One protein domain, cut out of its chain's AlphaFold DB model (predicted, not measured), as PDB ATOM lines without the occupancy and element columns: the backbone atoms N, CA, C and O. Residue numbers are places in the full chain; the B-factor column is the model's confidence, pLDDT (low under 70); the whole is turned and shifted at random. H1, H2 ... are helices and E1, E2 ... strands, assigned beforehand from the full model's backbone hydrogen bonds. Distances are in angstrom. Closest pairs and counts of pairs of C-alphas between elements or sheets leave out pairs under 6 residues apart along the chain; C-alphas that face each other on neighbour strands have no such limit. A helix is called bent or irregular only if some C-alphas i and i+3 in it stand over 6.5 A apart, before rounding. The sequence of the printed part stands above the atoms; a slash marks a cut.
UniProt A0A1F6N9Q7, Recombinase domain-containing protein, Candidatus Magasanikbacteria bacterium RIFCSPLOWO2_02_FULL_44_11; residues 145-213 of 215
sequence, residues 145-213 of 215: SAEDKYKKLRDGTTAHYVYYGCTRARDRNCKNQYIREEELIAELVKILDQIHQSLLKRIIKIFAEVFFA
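This is residues 145 to 213 of the 215 residues of the protein "Recombinase domain-containing protein" of Candidatus Magasanikbacteria bacterium RIFCSPLOWO2_02_FULL_44_11 (UniProt A0A1F6N9Q7). One long helix, H1, sticks out with its residues 185 to 211 from the side of a narrow body made of a two-stranded hairpin, E1 and E2, and a long loop. The loop, residues 167 to 180, reaches out beyond the end of E2 and folds back, so that residues 179 to 180 run beside residues 163 to 164 of E2 before H1 begins near Val 162. The printed part has 69 residues, with two named strands and then one named helix in the order E1, E2, H1; the sheet, in the order E1 - E2, is antiparallel, and the class is mixed, helices and strands. The whole is extended, with a radius of gyration of the C-alphas of 21.0 A, and its outline is flat, spanning 66 by 38 by 14 A.

Strand E1, residues 145 to 152, and strand E2, residues 158 to 166, form a hairpin with a tight link of 5 residues. They are antiparallel neighbours, with 156 degrees between their N-to-C directions. The C-alphas of Ala 146 and Tyr 164 face each other at 4.4 A, and those of Lys 152 and Thr 158 at 4.5 A. N 149 and O 161 are within hydrogen-bond range at 2.8 A, and so are N 163 and O 147 at 3.0 A. Residues 163 to 164 of E2 also pair with residues 179 to 180, antiparallel. Helix H1, residues 181 to 211, has 4 pairs of C-alphas within 8 A with E2, the closest being those of Val 162 and Glu 181, 5.6 A apart. The centres of E2 and H1 are 29.0 A apart. E1 and H1 are apart. In H1 every O i to N i+4 pair is within hydrogen-bond range.

E1 begins at C-alpha 145, at (348.509, 188.176, 297.322), and measures 23.4 A from first to last C-alpha. E2 measures 25.9 A and ends at C-alpha 166, at (349.001, 193.155, 293.512). H1 is not bent and measures 44.5 A, from C-alpha 181 at (337.050, 188.564, 298.466) to C-alpha 211 at (320.445, 168.148, 262.522).

The two C-alphas farthest apart are those of Gly 156 and Ala 213, 68.1 A. Residues 185 to 213, of which 185 to 211 belong to H1, stand free; the body without them has 40 residues and spans 41 by 18 by 14 A. The link from E2 to H1 is long, with 14 residues. The printed part has no cut. The mean pLDDT of the printed part is 84.3, and residues 211 to 213 are under 70.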
ATOM      1  N   SER A 145     348.450 188.648 295.935       88.56
ATOM      2  CA  SER A 145     348.509 188.176 297.322       88.56
ATOM      3  C   SER A 145     347.274 188.621 298.095       88.56
ATOM      4  O   SER A 145     346.585 189.548 297.668       88.56
ATOM      5  N   ALA A 146     347.015 187.960 299.223       89.88
ATOM      6  CA  ALA A 146     345.900 188.262 300.107       89.88
ATOM      7  C   ALA A 146     346.358 188.706 301.499       89.88
ATOM      8  O   ALA A 146     347.445 188.341 301.953       89.88
ATOM      9  N   GLU A 147     345.517 189.502 302.155       87.06
ATOM     10  CA  GLU A 147     345.717 190.003 303.513       87.06
ATOM     11  C   GLU A 147     344.418 189.897 304.328       87.06
ATOM     12  O   GLU A 147     343.353 190.324 303.874       87.06
ATOM     13  N   ASP A 148     344.528 189.358 305.547       88.88
ATOM     14  CA  ASP A 148     343.448 189.335 306.537       88.88
ATOM     15  C   ASP A 148     343.377 190.663 307.289       88.88
ATOM     16  O   ASP A 148     344.361 191.116 307.880       88.88
ATOM     17  N   LYS A 149     342.181 191.239 307.374       88.50
ATOM     18  CA  LYS A 149     341.925 192.440 308.161       88.50
ATOM     19  C   LYS A 149     340.784 192.213 309.138       88.50
ATOM     20  O   LYS A 149     339.624 192.103 308.748       88.50
ATOM     21  N   TYR A 150     341.119 192.214 310.425       89.38
ATOM     22  CA  TYR A 150     340.152 192.141 311.516       89.38
ATOM     23  C   TYR A 150     339.813 193.550 312.006       89.38
ATOM     24  O   TYR A 150     340.701 194.321 312.376       89.38
ATOM     25  N   LYS A 151     338.527 193.901 312.016       87.31
ATOM     26  CA  LYS A 151     338.028 195.188 312.509       87.31
ATOM     27  C   LYS A 151     337.085 194.951 313.681       87.31
ATOM     28  O   LYS A 151     336.094 194.245 313.539       87.31
ATOM     29  N   LYS A 152     337.363 195.585 314.822       89.00
ATOM     30  CA  LYS A 152     336.433 195.612 315.959       89.00
ATOM     31  C   LYS A 152     335.296 196.591 315.664       89.00
ATOM     32  O   LYS A 152     335.556 197.739 315.292       89.00
ATOM     33  N   LEU A 153     334.057 196.132 315.782       88.62
ATOM     34  CA  LEU A 153     332.855 196.944 315.637       88.62
ATOM     35  C   LEU A 153     332.503 197.614 316.969       88.62
ATOM     36  O   LEU A 153     333.001 197.235 318.029       88.62
ATOM     37  N   ARG A 154     331.638 198.634 316.900       83.12
ATOM     38  CA  ARG A 154     331.154 199.363 318.082       83.12
ATOM     39  C   ARG A 154     330.382 198.456 319.045       83.12
ATOM     40  O   ARG A 154     330.472 198.659 320.246       83.12
ATOM     41  N   ASP A 155     329.747 197.415 318.515       85.00
ATOM     42  CA  ASP A 155     328.965 196.435 319.277       85.00
ATOM     43  C   ASP A 155     329.838 195.350 319.944       85.00
ATOM     44  O   ASP A 155     329.329 194.376 320.489       85.00
ATOM     45  N   GLY A 156     331.170 195.480 319.879       84.62
ATOM     46  CA  GLY A 156     332.125 194.544 320.486       84.62
ATOM     47  C   GLY A 156     332.451 193.307 319.639       84.62
ATOM     48  O   GLY A 156     333.401 192.587 319.949       84.62
ATOM     49  N   THR A 157     331.733 193.076 318.538       87.75
ATOM     50  CA  THR A 157     332.009 191.990 317.584       87.75
ATOM     51  C   THR A 157     333.228 192.302 316.705       87.75
ATOM     52  O   THR A 157     333.602 193.459 316.506       87.75
ATOM     53  N   THR A 158     333.897 191.270 316.177       87.69
ATOM     54  CA  THR A 158     335.038 191.433 315.257       87.69
ATOM     55  C   THR A 158     334.630 190.990 313.858       87.69
ATOM     56  O   THR A 158     334.315 189.824 313.657       87.69
ATOM     57  N   ALA A 159     334.653 191.909 312.894       86.75
ATOM     58  CA  ALA A 159     334.476 191.583 311.485       86.75
ATOM     59  C   ALA A 159     335.814 191.190 310.856       86.75
ATOM     60  O   ALA A 159     336.844 191.817 311.121       86.75
ATOM     61  N   HIS A 160     335.781 190.170 310.007       89.75
ATOM     62  CA  HIS A 160     336.923 189.667 309.251       89.75
ATOM     63  C   HIS A 160     336.717 189.978 307.771       89.75
ATOM     64  O   HIS A 160     335.635 189.767 307.236       89.75
ATOM     65  N   TYR A 161     337.749 190.526 307.135       89.56
ATOM     66  CA  TYR A 161     337.750 190.850 305.714       89.56
ATOM     67  C   TYR A 161     339.037 190.340 305.076       89.56
ATOM     68  O   TYR A 161     340.124 190.637 305.575       89.56
ATOM     69  N   VAL A 162     338.911 189.654 303.944       90.50
ATOM     70  CA  VAL A 162     340.045 189.221 303.124       90.50
ATOM     71  C   VAL A 162     340.159 190.148 301.917       90.50
ATOM     72  O   VAL A 162     339.189 190.363 301.184       90.50
ATOM     73  N   TYR A 163     341.342 190.725 301.723       90.88
ATOM     74  CA  TYR A 163     341.638 191.616 300.602       90.88
ATOM     75  C   TYR A 163     342.671 190.990 299.683       90.88
ATOM     76  O   TYR A 163     343.729 190.579 300.148       90.88
ATOM     77  N   TYR A 164     342.410 191.006 298.380       90.88
ATOM     78  CA  TYR A 164     343.351 190.581 297.350       90.88
ATOM     79  C   TYR A 164     343.963 191.798 296.660       90.88
ATOM     80  O   TYR A 164     343.266 192.751 296.316       90.88
ATOM     81  N   GLY A 165     345.275 191.774 296.433       90.00
ATOM     82  CA  GLY A 165     345.982 192.873 295.787       90.00
ATOM     83  C   GLY A 165     347.276 192.467 295.101       90.00
ATOM     84  O   GLY A 165     347.838 191.393 295.311       90.00
ATOM     85  N   CYS A 166     347.755 193.357 294.237       90.12
ATOM     86  CA  CYS A 166     349.001 193.155 293.512       90.12
ATOM     87  C   CYS A 166     350.198 193.163 294.474       90.12
ATOM     88  O   CYS A 166     350.364 194.098 295.254       90.12
ATOM     89  N   THR A 167     351.090 192.179 294.343       87.94
ATOM     90  CA  THR A 167     352.368 192.140 295.084       87.94
ATOM     91  C   THR A 167     353.321 193.275 294.719       87.94
ATOM     92  O   THR A 167     354.287 193.518 295.438       87.94
ATOM     93  N   ARG A 168     353.077 193.953 293.588       89.75
ATOM     94  CA  ARG A 168     353.945 195.002 293.027       89.75
ATOM     95  C   ARG A 168     355.398 194.536 292.852       89.75
ATOM     96  O   ARG A 168     356.336 195.322 292.946       89.75
ATOM     97  N   ALA A 169     355.578 193.236 292.601       87.62
ATOM     98  CA  ALA A 169     356.891 192.613 292.477       87.62
ATOM     99  C   ALA A 169     357.630 193.053 291.204       87.62
ATOM    100  O   ALA A 169     358.838 193.268 291.249       87.62
ATOM    101  N   ARG A 170     356.911 193.198 290.079       85.81
ATOM    102  CA  ARG A 170     357.478 193.651 288.794       85.81
ATOM    103  C   ARG A 170     357.450 195.168 288.633       85.81
ATOM    104  O   ARG A 170     358.405 195.732 288.116       85.81
ATOM    105  N   ASP A 171     356.386 195.819 289.099       87.62
ATOM    106  CA  ASP A 171     356.252 197.277 289.085       87.62
ATOM    107  C   ASP A 171     355.771 197.783 290.448       87.62
ATOM    108  O   ASP A 171     354.664 197.464 290.896       87.62
ATOM    109  N   ARG A 172     356.613 198.601 291.090       86.00
ATOM    110  CA  ARG A 172     356.344 199.215 292.396       86.00
ATOM    111  C   ARG A 172     355.268 200.297 292.330       86.00
ATOM    112  O   ARG A 172     354.623 200.544 293.343       86.00
ATOM    113  N   ASN A 173     355.043 200.889 291.157       86.75
ATOM    114  CA  ASN A 173     354.093 201.981 290.942       86.75
ATOM    115  C   ASN A 173     352.774 201.502 290.316       86.75
ATOM    116  O   ASN A 173     351.991 202.304 289.806       86.75
ATOM    117  N   CYS A 174     352.502 200.196 290.372       87.62
ATOM    118  CA  CYS A 174     351.279 199.627 289.834       87.62
ATOM    119  C   CYS A 174     350.036 200.253 290.493       87.62
ATOM    120  O   CYS A 174     349.856 200.185 291.716       87.62
ATOM    121  N   LYS A 175     349.159 200.815 289.648       88.19
ATOM    122  CA  LYS A 175     347.913 201.507 290.026       88.19
ATOM    123  C   LYS A 175     346.790 200.567 290.471       88.19
ATOM    124  O   LYS A 175     345.709 201.039 290.811       88.19
ATOM    125  N   ASN A 176     347.022 199.254 290.445       87.69
ATOM    126  CA  ASN A 176     346.001 198.288 290.815       87.69
ATOM    127  C   ASN A 176     345.613 198.444 292.294       87.69
ATOM    128  O   ASN A 176     346.486 198.569 293.163       87.69
ATOM    129  N   GLN A 177     344.308 198.432 292.560       87.69
ATOM    130  CA  GLN A 177     343.746 198.564 293.900       87.69
ATOM    131  C   GLN A 177     343.516 197.190 294.537       87.69
ATOM    132  O   GLN A 177     343.613 196.155 293.875       87.69
ATOM    133  N   TYR A 178     343.271 197.194 295.843       89.62
ATOM    134  CA  TYR A 178     342.872 195.992 296.564       89.62
ATOM    135  C   TYR A 178     341.370 195.785 296.403       89.62
ATOM    136  O   TYR A 178     340.608 196.740 296.541       89.62
ATOM    137  N   ILE A 179     340.964 194.546 296.154       90.81
ATOM    138  CA  ILE A 179     339.563 194.134 296.048       90.81
ATOM    139  C   ILE A 179     339.212 193.211 297.214       90.81
ATOM    140  O   ILE A 179     340.066 192.459 297.695       90.81
ATOM    141  N   ARG A 180     337.972 193.280 297.700       90.69
ATOM    142  CA  ARG A 180     337.475 192.353 298.725       90.69
ATOM    143  C   ARG A 180     337.186 190.987 298.118       90.69
ATOM    144  O   ARG A 180     336.791 190.898 296.960       90.69
ATOM    145  N   GLU A 181     337.341 189.932 298.909       89.31
ATOM    146  CA  GLU A 181     337.050 188.564 298.466       89.31
ATOM    147  C   GLU A 181     335.607 188.393 297.972       89.31
ATOM    148  O   GLU A 181     335.397 187.831 296.905       89.31
ATOM    149  N   GLU A 182     334.629 188.950 298.685       89.12
ATOM    150  CA  GLU A 182     333.207 188.895 298.310       89.12
ATOM    151  C   GLU A 182     332.944 189.519 296.929       89.12
ATOM    152  O   GLU A 182     332.248 188.939 296.097       89.12
ATOM    153  N   GLU A 183     333.545 190.682 296.664       90.25
ATOM    154  CA  GLU A 183     333.425 191.384 295.383       90.25
ATOM    155  C   GLU A 183     334.123 190.609 294.262       90.25
ATOM    156  O   GLU A 183     333.581 190.471 293.166       90.25
ATOM    157  N   LEU A 184     335.304 190.050 294.547       88.44
ATOM    158  CA  LEU A 184     336.036 189.219 293.597       88.44
ATOM    159  C   LEU A 184     335.230 187.970 293.219       88.44
ATOM    160  O   LEU A 184     335.123 187.648 292.038       88.44
ATOM    161  N   ILE A 185     334.634 187.285 294.199       89.31
ATOM    162  CA  ILE A 185     333.783 186.112 293.967       89.31
ATOM    163  C   ILE A 185     332.559 186.500 293.133       89.31
ATOM    164  O   ILE A 185     332.239 185.801 292.173       89.31
ATOM    165  N   ALA A 186     331.904 187.621 293.445       91.12
ATOM    166  CA  ALA A 186     330.744 188.086 292.688       91.12
ATOM    167  C   ALA A 186     331.078 188.342 291.207       91.12
ATOM    168  O   ALA A 186     330.314 187.944 290.327       91.12
ATOM    169  N   GLU A 187     332.226 188.956 290.912       88.38
ATOM    170  CA  GLU A 187     332.685 189.150 289.531       88.38
ATOM    171  C   GLU A 187     333.056 187.826 288.843       88.38
ATOM    172  O   GLU A 187     332.731 187.623 287.672       88.38
ATOM    173  N   LEU A 188     333.669 186.883 289.565       87.31
ATOM    174  CA  LEU A 188     333.985 185.558 289.022       87.31
ATOM    175  C   LEU A 188     332.728 184.768 288.652       87.31
ATOM    176  O   LEU A 188     332.693 184.162 287.581       87.31
ATOM    177  N   VAL A 189     331.687 184.805 289.487       88.94
ATOM    178  CA  VAL A 189     330.402 184.147 289.197       88.94
ATOM    179  C   VAL A 189     329.788 184.708 287.913       88.94
ATOM    180  O   VAL A 189     329.408 183.935 287.037       88.94
ATOM    181  N   LYS A 190     329.795 186.036 287.725       89.75
ATOM    182  CA  LYS A 190     329.296 186.664 286.486       89.75
ATOM    183  C   LYS A 190     330.042 186.179 285.242       89.75
ATOM    184  O   LYS A 190     329.421 185.933 284.208       89.75
ATOM    185  N   ILE A 191     331.367 186.048 285.325       86.50
ATOM    186  CA  ILE A 191     332.186 185.548 284.212       86.50
ATOM    187  C   ILE A 191     331.840 184.084 283.915       86.50
ATOM    188  O   ILE A 191     331.668 183.721 282.750       86.50
ATOM    189  N   LEU A 192     331.696 183.248 284.946       85.12
ATOM    190  CA  LEU A 192     331.313 181.844 284.785       85.12
ATOM    191  C   LEU A 192     329.930 181.697 284.138       85.12
ATOM    192  O   LEU A 192     329.782 180.898 283.212       85.12
ATOM    193  N   ASP A 193     328.955 182.513 284.538       85.25
ATOM    194  CA  ASP A 193     327.613 182.516 283.947       85.25
ATOM    195  C   ASP A 193     327.638 182.911 282.464       85.25
ATOM    196  O   ASP A 193     326.981 182.281 281.630       85.25
ATOM    197  N   GLN A 194     328.438 183.919 282.099       83.94
ATOM    198  CA  GLN A 194     328.611 184.320 280.700       83.94
ATOM    199  C   GLN A 194     329.256 183.213 279.863       83.94
ATOM    200  O   GLN A 194     328.805 182.936 278.747       83.94
ATOM    201  N   ILE A 195     330.284 182.552 280.402       81.94
ATOM    202  CA  ILE A 195     330.937 181.419 279.740       81.94
ATOM    203  C   ILE A 195     329.920 180.294 279.543       81.94
ATOM    204  O   ILE A 195     329.771 179.810 278.421       81.94
ATOM    205  N   HIS A 196     329.163 179.935 280.580       80.19
ATOM    206  CA  HIS A 196     328.146 178.889 280.514       80.19
ATOM    207  C   HIS A 196     327.086 179.178 279.439       80.19
ATOM    208  O   HIS A 196     326.808 178.329 278.590       80.19
ATOM    209  N   GLN A 197     326.562 180.405 279.390       77.19
ATOM    210  CA  GLN A 197     325.608 180.812 278.354       77.19
ATOM    211  C   GLN A 197     326.217 180.786 276.947       77.19
ATOM    212  O   GLN A 197     325.554 180.380 275.991       77.19
ATOM    213  N   SER A 198     327.473 181.215 276.793       77.25
ATOM    214  CA  SER A 198     328.163 181.200 275.498       77.25
ATOM    215  C   SER A 198     328.392 179.775 274.984       77.25
ATOM    216  O   SER A 198     328.175 179.504 273.801       77.25
ATOM    217  N   LEU A 199     328.755 178.848 275.877       77.12
ATOM    218  CA  LEU A 199     328.943 177.435 275.567       77.12
ATOM    219  C   LEU A 199     327.616 176.785 275.175       77.12
ATOM    220  O   LEU A 199     327.555 176.137 274.134       77.12
ATOM    221  N   LEU A 200     326.540 177.032 275.930       74.25
ATOM    222  CA  LEU A 200     325.196 176.557 275.588       74.25
ATOM    223  C   LEU A 200     324.736 177.056 274.215       74.25
ATOM    224  O   LEU A 200     324.282 176.259 273.397       74.25
ATOM    225  N   LYS A 201     324.911 178.348 273.910       76.06
ATOM    226  CA  LYS A 201     324.585 178.905 272.583       76.06
ATOM    227  C   LYS A 201     325.378 178.229 271.468       76.06
ATOM    228  O   LYS A 201     324.832 177.953 270.403       76.06
ATOM    229  N   ARG A 202     326.662 177.951 271.708       76.56
ATOM    230  CA  ARG A 202     327.537 177.283 270.741       76.56
ATOM    231  C   ARG A 202     327.123 175.828 270.518       76.56
ATOM    232  O   ARG A 202     327.091 175.397 269.373       76.56
ATOM    233  N   ILE A 203     326.737 175.115 271.578       76.56
ATOM    234  CA  ILE A 203     326.185 173.756 271.493       76.56
ATOM    235  C   ILE A 203     324.877 173.769 270.692       76.56
ATOM    236  O   ILE A 203     324.764 173.024 269.729       76.56
ATOM    237  N   ILE A 204     323.930 174.659 271.010       76.94
ATOM    238  CA  ILE A 204     322.653 174.773 270.281       76.94
ATOM    239  C   ILE A 204     322.886 175.074 268.795       76.94
ATOM    240  O   ILE A 204     322.242 174.469 267.942       76.94
ATOM    241  N   LYS A 205     323.834 175.963 268.469       77.25
ATOM    242  CA  LYS A 205     324.202 176.265 267.079       77.25
ATOM    243  C   LYS A 205     324.757 175.037 266.347       77.25
ATOM    244  O   LYS A 205     324.330 174.770 265.232       77.25
ATOM    245  N   ILE A 206     325.650 174.275 266.981       79.19
ATOM    246  CA  ILE A 206     326.191 173.030 266.411       79.19
ATOM    247  C   ILE A 206     325.069 172.005 266.203       79.19
ATOM    248  O   ILE A 206     324.997 171.388 265.148       79.19
ATOM    249  N   PHE A 207     324.159 171.850 267.168       74.88
ATOM    250  CA  PHE A 207     322.995 170.975 267.011       74.88
ATOM    251  C   PHE A 207     322.098 171.418 265.845       74.88
ATOM    252  O   PHE A 207     321.662 170.576 265.068       74.88
ATOM    253  N   ALA A 208     321.860 172.721 265.677       71.19
ATOM    254  CA  ALA A 208     321.088 173.242 264.552       71.19
ATOM    255  C   ALA A 208     321.769 172.961 263.199       71.19
ATOM    256  O   ALA A 208     321.113 172.510 262.267       71.19
ATOM    257  N   GLU A 209     323.083 173.165 263.099       74.62
ATOM    258  CA  GLU A 209     323.851 172.912 261.870       74.62
ATOM    259  C   GLU A 209     323.959 171.414 261.533       74.62
ATOM    260  O   GLU A 209     323.932 171.055 260.362       74.62
ATOM    261  N   VAL A 210     324.041 170.527 262.530       73.81
ATOM    262  CA  VAL A 210     324.183 169.076 262.309       73.81
ATOM    263  C   VAL A 210     322.844 168.393 262.010       73.81
ATOM    264  O   VAL A 210     322.806 167.475 261.195       73.81
ATOM    265  N   PHE A 211     321.750 168.815 262.651       65.94
ATOM    266  CA  PHE A 211     320.445 168.148 262.522       65.94
ATOM    267  C   PHE A 211     319.481 168.823 261.536       65.94
ATOM    268  O   PHE A 211     318.528 168.175 261.109       65.94
ATOM    269  N   PHE A 212     319.704 170.090 261.165       62.19
ATOM    270  CA  PHE A 212     318.821 170.842 260.259       62.19
ATOM    271  C   PHE A 212     319.525 171.384 259.004       62.19
ATOM    272  O   PHE A 212     318.952 172.218 258.301       62.19
ATOM    273  N   ALA A 213     320.743 170.930 258.687       54.00
ATOM    274  CA  ALA A 213     321.338 171.232 257.386       54.00
ATOM    275  C   ALA A 213     320.504 170.580 256.262       54.00
ATOM    276  O   ALA A 213     320.196 169.388 256.356       54.00
TER     277      ALA A 213